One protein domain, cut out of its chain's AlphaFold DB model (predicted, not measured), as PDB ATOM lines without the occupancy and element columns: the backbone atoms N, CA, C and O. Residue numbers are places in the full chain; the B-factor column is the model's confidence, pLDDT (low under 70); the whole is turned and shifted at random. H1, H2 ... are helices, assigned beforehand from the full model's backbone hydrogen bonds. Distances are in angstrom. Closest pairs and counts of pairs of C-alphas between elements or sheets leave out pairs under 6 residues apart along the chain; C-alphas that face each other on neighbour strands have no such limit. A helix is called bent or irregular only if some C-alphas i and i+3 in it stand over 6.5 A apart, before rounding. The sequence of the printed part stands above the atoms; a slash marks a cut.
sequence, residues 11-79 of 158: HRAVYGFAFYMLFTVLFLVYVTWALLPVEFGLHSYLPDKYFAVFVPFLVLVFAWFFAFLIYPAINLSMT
ATOM      1  N   HIS A  11     272.114 363.204 159.159       79.55
ATOM      2  CA  HIS A  11     272.874 361.982 159.416       79.55
ATOM      3  C   HIS A  11     272.205 361.061 160.456       79.55
ATOM      4  O   HIS A  11     272.155 359.848 160.267       79.55
ATOM      5  N   ARG A  12     271.620 361.616 161.530       82.07
ATOM      6  CA  ARG A  12     270.897 360.827 162.543       82.07
ATOM      7  C   ARG A  12     269.601 360.220 161.989       82.07
ATOM      8  O   ARG A  12     269.218 359.130 162.410       82.07
ATOM      9  N   ALA A  13     268.952 360.889 161.033       85.05
ATOM     10  CA  ALA A  13     267.729 360.394 160.402       85.05
ATOM     11  C   ALA A  13     267.975 359.141 159.543       85.05
ATOM     12  O   ALA A  13     267.152 358.225 159.556       85.05
ATOM     13  N   VAL A  14     269.126 359.057 158.863       90.20
ATOM     14  CA  VAL A  14     269.488 357.896 158.027       90.20
ATOM     15  C   VAL A  14     269.568 356.611 158.855       90.20
ATOM     16  O   VAL A  14     269.004 355.595 158.452       90.20
ATOM     17  N   TYR A  15     270.193 356.650 160.039       88.32
ATOM     18  CA  TYR A  15     270.257 355.472 160.917       88.32
ATOM     19  C   TYR A  15     268.879 355.028 161.398       88.32
ATOM     20  O   TYR A  15     268.577 353.838 161.371       88.32
ATOM     21  N   GLY A  16     268.033 355.979 161.808       91.22
ATOM     22  CA  GLY A  16     266.666 355.677 162.231       91.22
ATOM     23  C   GLY A  16     265.863 354.993 161.125       91.22
ATOM     24  O   GLY A  16     265.212 353.981 161.378       91.22
ATOM     25  N   PHE A  17     265.970 355.487 159.888       93.22
ATOM     26  CA  PHE A  17     265.300 354.892 158.731       93.22
ATOM     27  C   PHE A  17     265.845 353.498 158.380       93.22
ATOM     28  O   PHE A  17     265.064 352.576 158.142       93.22
ATOM     29  N   ALA A  18     267.168 353.307 158.398       94.90
ATOM     30  CA  ALA A  18     267.780 352.002 158.151       94.90
ATOM     31  C   ALA A  18     267.337 350.958 159.191       94.90
ATOM     32  O   ALA A  18     266.952 349.847 158.821       94.90
ATOM     33  N   PHE A  19     267.317 351.324 160.480       95.03
ATOM     34  CA  PHE A  19     266.797 350.454 161.537       95.03
ATOM     35  C   PHE A  19     265.307 350.173 161.373       95.03
ATOM     36  O   PHE A  19     264.894 349.029 161.534       95.03
ATOM     37  N   TYR A  20     264.505 351.176 161.015       95.61
ATOM     38  CA  TYR A  20     263.082 350.981 160.749       95.61
ATOM     39  C   TYR A  20     262.846 349.936 159.650       95.61
ATOM     40  O   TYR A  20     262.073 349.000 159.854       95.61
ATOM     41  N   MET A  21     263.553 350.040 158.519       97.64
ATOM     42  CA  MET A  21     263.448 349.060 157.432       97.64
ATOM     43  C   MET A  21     263.918 347.671 157.878       97.64
ATOM     44  O   MET A  21     263.226 346.683 157.634       97.64
ATOM     45  N   LEU A  22     265.052 347.594 158.585       97.54
ATOM     46  CA  LEU A  22     265.595 346.343 159.117       97.54
ATOM     47  C   LEU A  22     264.599 345.642 160.048       97.54
ATOM     48  O   LEU A  22     264.278 344.474 159.837       97.54
ATOM     49  N   PHE A  23     264.081 346.345 161.056       96.29
ATOM     50  CA  PHE A  23     263.127 345.776 162.007       96.29
ATOM     51  C   PHE A  23     261.791 345.436 161.354       96.29
ATOM     52  O   PHE A  23     261.191 344.434 161.725       96.29
ATOM     53  N   THR A  24     261.355 346.200 160.351       97.72
ATOM     54  CA  THR A  24     260.149 345.873 159.577       97.72
ATOM     55  C   THR A  24     260.316 344.545 158.839       97.72
ATOM     56  O   THR A  24     259.457 343.672 158.942       97.72
ATOM     57  N   VAL A  25     261.444 344.345 158.149       98.11
ATOM     58  CA  VAL A  25     261.736 343.085 157.445       98.11
ATOM     59  C   VAL A  25     261.874 341.922 158.429       98.11
ATOM     60  O   VAL A  25     261.257 340.878 158.221       98.11
ATOM     61  N   LEU A  26     262.623 342.101 159.522       95.52
ATOM     62  CA  LEU A  26     262.767 341.078 160.565       95.52
ATOM     63  C   LEU A  26     261.420 340.711 161.198       95.52
ATOM     64  O   LEU A  26     261.165 339.533 161.432       95.52
ATOM     65  N   PHE A  27     260.547 341.692 161.434       95.57
ATOM     66  CA  PHE A  27     259.204 341.466 161.958       95.57
ATOM     67  C   PHE A  27     258.346 340.652 160.988       95.57
ATOM     68  O   PHE A  27     257.709 339.691 161.411       95.57
ATOM     69  N   LEU A  28     258.361 340.976 159.692       96.62
ATOM     70  CA  LEU A  28     257.633 340.200 158.684       96.62
ATOM     71  C   LEU A  28     258.145 338.757 158.608       96.62
ATOM     72  O   LEU A  28     257.340 337.833 158.679       96.62
ATOM     73  N   VAL A  29     259.465 338.557 158.549       92.94
ATOM     74  CA  VAL A  29     260.081 337.216 158.561       92.94
ATOM     75  C   VAL A  29     259.688 336.445 159.823       92.94
ATOM     76  O   VAL A  29     259.325 335.273 159.739       92.94
ATOM     77  N   TYR A  30     259.707 337.104 160.982       92.73
ATOM     78  CA  TYR A  30     259.306 336.522 162.257       92.73
ATOM     79  C   TYR A  30     257.824 336.117 162.277       92.73
ATOM     80  O   TYR A  30     257.511 334.992 162.659       92.73
ATOM     81  N   VAL A  31     256.910 336.986 161.831       93.03
ATOM     82  CA  VAL A  31     255.468 336.684 161.775       93.03
ATOM     83  C   VAL A  31     255.191 335.550 160.794       93.03
ATOM     84  O   VAL A  31     254.432 334.637 161.122       93.03
ATOM     85  N   THR A  32     255.827 335.569 159.618       91.29
ATOM     86  CA  THR A  32     255.732 334.468 158.655       91.29
ATOM     87  C   THR A  32     256.210 333.168 159.294       91.29
ATOM     88  O   THR A  32     255.461 332.201 159.282       91.29
ATOM     89  N   TRP A  33     257.384 333.136 159.924       89.88
ATOM     90  CA  TRP A  33     257.882 331.942 160.617       89.88
ATOM     91  C   TRP A  33     256.937 331.451 161.730       89.88
ATOM     92  O   TRP A  33     256.645 330.255 161.808       89.88
ATOM     93  N   ALA A  34     256.420 332.357 162.561       90.97
ATOM     94  CA  ALA A  34     255.552 332.005 163.682       90.97
ATOM     95  C   ALA A  34     254.210 331.408 163.217       90.97
ATOM     96  O   ALA A  34     253.766 330.382 163.748       90.97
ATOM     97  N   LEU A  35     253.578 332.016 162.205       89.72
ATOM     98  CA  LEU A  35     252.231 331.659 161.747       89.72
ATOM     99  C   LEU A  35     252.198 330.585 160.652       89.72
ATOM    100  O   LEU A  35     251.160 329.949 160.477       89.72
ATOM    101  N   LEU A  36     253.295 330.355 159.923       88.14
ATOM    102  CA  LEU A  36     253.324 329.358 158.850       88.14
ATOM    103  C   LEU A  36     253.027 327.954 159.416       88.14
ATOM    104  O   LEU A  36     253.682 327.541 160.381       88.14
ATOM    105  N   PRO A  37     252.056 327.198 158.869       83.69
ATOM    106  CA  PRO A  37     251.742 325.865 159.369       83.69
ATOM    107  C   PRO A  37     252.892 324.883 159.109       83.69
ATOM    108  O   PRO A  37     253.692 325.047 158.188       83.69
ATOM    109  N   VAL A  38     252.972 323.845 159.946       78.87
ATOM    110  CA  VAL A  38     254.071 322.857 159.952       78.87
ATOM    111  C   VAL A  38     254.146 322.061 158.641       78.87
ATOM    112  O   VAL A  38     255.216 321.601 158.249       78.87
ATOM    113  N   GLU A  39     253.027 321.961 157.923       81.99
ATOM    114  CA  GLU A  39     252.870 321.203 156.676       81.99
ATOM    115  C   GLU A  39     253.789 321.676 155.538       81.99
ATOM    116  O   GLU A  39     254.106 320.895 154.645       81.99
ATOM    117  N   PHE A  40     254.279 322.921 155.580       79.58
ATOM    118  CA  PHE A  40     255.186 323.458 154.556       79.58
ATOM    119  C   PHE A  40     256.624 322.911 154.633       79.58
ATOM    120  O   PHE A  40     257.465 323.298 153.826       79.58
ATOM    121  N   GLY A  41     256.947 322.039 155.596       78.58
ATOM    122  CA  GLY A  41     258.241 321.341 155.658       78.58
ATOM    123  C   GLY A  41     259.443 322.203 156.070       78.58
ATOM    124  O   GLY A  41     260.542 321.680 156.237       78.58
ATOM    125  N   LEU A  42     259.266 323.509 156.307       78.64
ATOM    126  CA  LEU A  42     260.340 324.399 156.783       78.64
ATOM    127  C   LEU A  42     260.738 324.144 158.251       78.64
ATOM    128  O   LEU A  42     261.774 324.627 158.705       78.64
ATOM    129  N   HIS A  43     259.941 323.377 159.001       71.47
ATOM    130  CA  HIS A  43     260.142 323.160 160.436       71.47
ATOM    131  C   HIS A  43     261.412 322.360 160.772       71.47
ATOM    132  O   HIS A  43     261.921 322.464 161.882       71.47
ATOM    133  N   SER A  44     261.951 321.570 159.836       78.19
ATOM    134  CA  SER A  44     263.217 320.853 160.054       78.19
ATOM    135  C   SER A  44     264.439 321.778 160.078       78.19
ATOM    136  O   SER A  44     265.487 321.375 160.573       78.19
ATOM    137  N   TYR A  45     264.319 322.997 159.545       85.26
ATOM    138  CA  TYR A  45     265.432 323.941 159.398       85.26
ATOM    139  C   TYR A  45     265.299 325.183 160.282       85.26
ATOM    140  O   TYR A  45     266.277 325.902 160.476       85.26
ATOM    141  N   LEU A  46     264.101 325.457 160.799       84.63
ATOM    142  CA  LEU A  46     263.831 326.596 161.668       84.63
ATOM    143  C   LEU A  46     263.717 326.147 163.130       84.63
ATOM    144  O   LEU A  46     263.358 324.998 163.388       84.63
ATOM    145  N   PRO A  47     263.997 327.041 164.098       86.09
ATOM    146  CA  PRO A  47     263.765 326.745 165.503       86.09
ATOM    147  C   PRO A  47     262.306 326.358 165.757       86.09
ATOM    148  O   PRO A  47     261.397 326.811 165.053       86.09
ATOM    149  N   ASP A  48     262.098 325.554 166.801       88.23
ATOM    150  CA  ASP A  48     260.765 325.168 167.256       88.23
ATOM    151  C   ASP A  48     259.888 326.406 167.507       88.23
ATOM    152  O   ASP A  48     260.353 327.434 168.011       88.23
ATOM    153  N   LYS A  49     258.596 326.302 167.190       87.71
ATOM    154  CA  LYS A  49     257.594 327.364 167.363       87.71
ATOM    155  C   LYS A  49     257.501 327.863 168.802       87.71
ATOM    156  O   LYS A  49     257.133 329.016 169.012       87.71
ATOM    157  N   TYR A  50     257.882 327.048 169.786       90.65
ATOM    158  CA  TYR A  50     258.042 327.492 171.172       90.65
ATOM    159  C   TYR A  50     258.918 328.756 171.286       90.65
ATOM    160  O   TYR A  50     258.581 329.690 172.021       90.65
ATOM    161  N   PHE A  51     259.996 328.841 170.498       92.02
ATOM    162  CA  PHE A  51     260.888 330.000 170.499       92.02
ATOM    163  C   PHE A  51     260.215 331.278 170.004       92.02
ATOM    164  O   PHE A  51     260.617 332.360 170.428       92.02
ATOM    165  N   ALA A  52     259.175 331.178 169.173       91.93
ATOM    166  CA  ALA A  52     258.432 332.353 168.737       91.93
ATOM    167  C   ALA A  52     257.781 333.063 169.934       91.93
ATOM    168  O   ALA A  52     257.785 334.279 169.993       91.93
ATOM    169  N   VAL A  53     257.301 332.336 170.945       92.42
ATOM    170  CA  VAL A  53     256.739 332.957 172.159       92.42
ATOM    171  C   VAL A  53     257.833 333.300 173.169       92.42
ATOM    172  O   VAL A  53     257.803 334.361 173.800       92.42
ATOM    173  N   PHE A  54     258.818 332.415 173.315       95.20
ATOM    174  CA  PHE A  54     259.868 332.562 174.317       95.20
ATOM    175  C   PHE A  54     260.801 333.752 174.047       95.20
ATOM    176  O   PHE A  54     261.152 334.467 174.982       95.20
ATOM    177  N   VAL A  55     261.186 334.011 172.792       92.76
ATOM    178  CA  VAL A  55     262.128 335.095 172.454       92.76
ATOM    179  C   VAL A  55     261.572 336.486 172.802       92.76
ATOM    180  O   VAL A  55     262.261 337.215 173.518       92.76
ATOM    181  N   PRO A  56     260.345 336.878 172.396       93.76
ATOM    182  CA  PRO A  56     259.744 338.140 172.828       93.76
ATOM    183  C   PRO A  56     259.646 338.255 174.348       93.76
ATOM    184  O   PRO A  56     259.926 339.316 174.903       93.76
ATOM    185  N   PHE A  57     259.296 337.161 175.032       96.44
ATOM    186  CA  PHE A  57     259.247 337.143 176.490       96.44
ATOM    187  C   PHE A  57     260.629 337.402 177.106       96.44
ATOM    188  O   PHE A  57     260.752 338.237 177.998       96.44
ATOM    189  N   LEU A  58     261.684 336.766 176.590       96.44
ATOM    190  CA  LEU A  58     263.060 336.992 177.036       96.44
ATOM    191  C   LEU A  58     263.483 338.451 176.820       96.44
ATOM    192  O   LEU A  58     264.064 339.050 177.723       96.44
ATOM    193  N   VAL A  59     263.139 339.053 175.676       96.13
ATOM    194  CA  VAL A  59     263.405 340.478 175.404       96.13
ATOM    195  C   VAL A  59     262.696 341.381 176.417       96.13
ATOM    196  O   VAL A  59     263.310 342.322 176.919       96.13
ATOM    197  N   LEU A  60     261.439 341.092 176.764       96.96
ATOM    198  CA  LEU A  60     260.697 341.848 177.780       96.96
ATOM    199  C   LEU A  60     261.313 341.700 179.173       96.96
ATOM    200  O   LEU A  60     261.473 342.698 179.874       96.96
ATOM    201  N   VAL A  61     261.696 340.481 179.561       97.84
ATOM    202  CA  VAL A  61     262.389 340.224 180.831       97.84
ATOM    203  C   VAL A  61     263.705 340.997 180.871       97.84
ATOM    204  O   VAL A  61     263.967 341.717 181.831       97.84
ATOM    205  N   PHE A  62     264.508 340.922 179.811       97.86
ATOM    206  CA  PHE A  62     265.757 341.668 179.698       97.86
ATOM    207  C   PHE A  62     265.529 343.181 179.819       97.86
ATOM    208  O   PHE A  62     266.180 343.839 180.630       97.86
ATOM    209  N   ALA A  63     264.561 343.735 179.084       97.37
ATOM    210  CA  ALA A  63     264.208 345.149 179.174       97.37
ATOM    211  C   ALA A  63     263.758 345.547 180.590       97.37
ATOM    212  O   ALA A  63     264.147 346.610 181.075       97.37
ATOM    213  N   TRP A  64     263.001 344.687 181.275       97.99
ATOM    214  CA  TRP A  64     262.574 344.893 182.659       97.99
ATOM    215  C   TRP A  64     263.765 344.961 183.626       97.99
ATOM    216  O   TRP A  64     263.849 345.898 184.421       97.99
ATOM    217  N   PHE A  65     264.734 344.046 183.510       98.08
ATOM    218  CA  PHE A  65     265.971 344.093 184.301       98.08
ATOM    219  C   PHE A  65     266.729 345.403 184.088       98.08
ATOM    220  O   PHE A  65     267.168 346.030 185.055       98.08
ATOM    221  N   PHE A  66     266.863 345.845 182.837       97.45
ATOM    222  CA  PHE A  66     267.527 347.111 182.551       97.45
ATOM    223  C   PHE A  66     266.769 348.290 183.155       97.45
ATOM    224  O   PHE A  66     267.368 349.078 183.883       97.45
ATOM    225  N   ALA A  67     265.465 348.388 182.904       96.56
ATOM    226  CA  ALA A  67     264.649 349.521 183.324       96.56
ATOM    227  C   ALA A  67     264.524 349.658 184.850       96.56
ATOM    228  O   ALA A  67     264.572 350.777 185.357       96.56
ATOM    229  N   PHE A  68     264.367 348.548 185.578       96.20
ATOM    230  CA  PHE A  68     264.024 348.583 187.006       96.20
ATOM    231  C   PHE A  68     265.172 348.245 187.947       96.20
ATOM    232  O   PHE A  68     265.121 348.634 189.111       96.20
ATOM    233  N   LEU A  69     266.197 347.535 187.477       96.57
ATOM    234  CA  LEU A  69     267.307 347.119 188.331       96.57
ATOM    235  C   LEU A  69     268.599 347.803 187.910       96.57
ATOM    236  O   LEU A  69     269.160 348.567 188.687       96.57
ATOM    237  N   ILE A  70     269.052 347.582 186.677       97.15
ATOM    238  CA  ILE A  70     270.391 348.008 186.251       97.15
ATOM    239  C   ILE A  70     270.482 349.534 186.153       97.15
ATOM    240  O   ILE A  70     271.381 350.119 186.751       97.15
ATOM    241  N   TYR A  71     269.560 350.194 185.444       96.00
ATOM    242  CA  TYR A  71     269.590 351.655 185.315       96.00
ATOM    243  C   TYR A  71     269.430 352.363 186.666       96.00
ATOM    244  O   TYR A  71     270.265 353.211 186.976       96.00
ATOM    245  N   PRO A  72     268.432 352.022 187.504       95.85
ATOM    246  CA  PRO A  72     268.324 352.605 188.835       95.85
ATOM    247  C   PRO A  72     269.547 352.325 189.709       95.85
ATOM    248  O   PRO A  72     270.012 353.243 190.369       95.85
ATOM    249  N   ALA A  73     270.122 351.119 189.677       96.08
ATOM    250  CA  ALA A  73     271.317 350.804 190.462       96.08
ATOM    251  C   ALA A  73     272.544 351.616 190.020       96.08
ATOM    252  O   ALA A  73     273.270 352.121 190.870       96.08
ATOM    253  N   ILE A  74     272.765 351.774 188.710       96.37
ATOM    254  CA  ILE A  74     273.852 352.611 188.177       96.37
ATOM    255  C   ILE A  74     273.611 354.083 188.523       96.37
ATOM    256  O   ILE A  74     274.529 354.780 188.943       96.37
ATOM    257  N   ASN A  75     272.376 354.567 188.388       93.40
ATOM    258  CA  ASN A  75     272.041 355.935 188.769       93.40
ATOM    259  C   ASN A  75     272.297 356.159 190.265       93.40
ATOM    260  O   ASN A  75     272.946 357.136 190.618       93.40
ATOM    261  N   LEU A  76     271.863 355.232 191.122       91.31
ATOM    262  CA  LEU A  76     272.063 355.301 192.570       91.31
ATOM    263  C   LEU A  76     273.537 355.166 192.984       91.31
ATOM    264  O   LEU A  76     273.937 355.739 193.993       91.31
ATOM    265  N   SER A  77     274.364 354.442 192.224       93.17
ATOM    266  CA  SER A  77     275.802 354.332 192.514       93.17
ATOM    267  C   SER A  77     276.598 355.574 192.109       93.17
ATOM    268  O   SER A  77     277.673 355.815 192.658       93.17
ATOM    269  N   MET A  78     276.083 356.366 191.163       90.11
ATOM    270  CA  MET A  78     276.669 357.649 190.760       90.11
ATOM    271  C   MET A  78     276.113 358.835 191.552       90.11
ATOM    272  O   MET A  78     276.740 359.896 191.576       90.11
ATOM    273  N   THR A  79     274.940 358.695 192.177       87.41
ATOM    274  CA  THR A  79     274.422 359.726 193.076       87.41
ATOM    275  C   THR A  79     275.258 359.796 194.344       87.41
ATOM    276  O   THR A  79     275.675 358.785 194.901       87.41
TER     277      THR A  79
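AT A GLANCE: This is residues 11 to 79 of the 158 residues of the protein "GM30016p2" of Drosophila melanogaster (UniProt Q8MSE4). Two long helices form an open V: H1 runs in to the narrow end, a loop of residues 36 to 49 makes the turn there, and H2 runs out again. H2 has a slight bend yet runs nearly straight, and both legs of the V stand free over most of their length, residues 11 to 29 and 54 to 79. The printed part has 69 residues with two named helices, H1 then H2, and no named strand; the class is all helix. The whole is extended, with a radius of gyration of the C-alphas of 17.7 A, and flat, spanning 57 by 33 by 15 A.

IN THESE COORDINATES: H1, residues 11 to 35, begins at C-alpha 11 (272.874, 361.982, 159.416) and is 36.8 A long. H2, residues 50 to 78, begins at C-alpha 50 (258.042, 327.492, 171.172) and was assigned as one helix by its hydrogen bonds, but it is bent: C-alphas 67 and 70 are 6.6 A apart. Its arms are H2a, residues 50 to 67, 26.0 A long, and H2b, residues 70 to 78, which ends at C-alpha 78 (276.669, 357.649, 190.760).

HOW THE PARTS SIT: H1 and H2a are close but not clearly touching; their closest C-alphas, those of Ala 34 and Ala 52, are 5.8 A apart. They run opposite ways at a steep tilt of 37 degrees, only just past shallow. H2a and H2b are near each other, at a shallow tilt of 17 degrees. H1 and H2b are apart. Every O i to N i+4 pair is within hydrogen-bond range in H2b, with 20 of 21 in H1 and 13 of 14 in H2a.

THE WHOLE: The two C-alphas farthest apart, those of Glu 39 and Thr 79, are 57.2 A apart. The link from H1 to H2 is long, with 14 residues. The printed part has no cut, and no printed residue is under 70 in pLDDT.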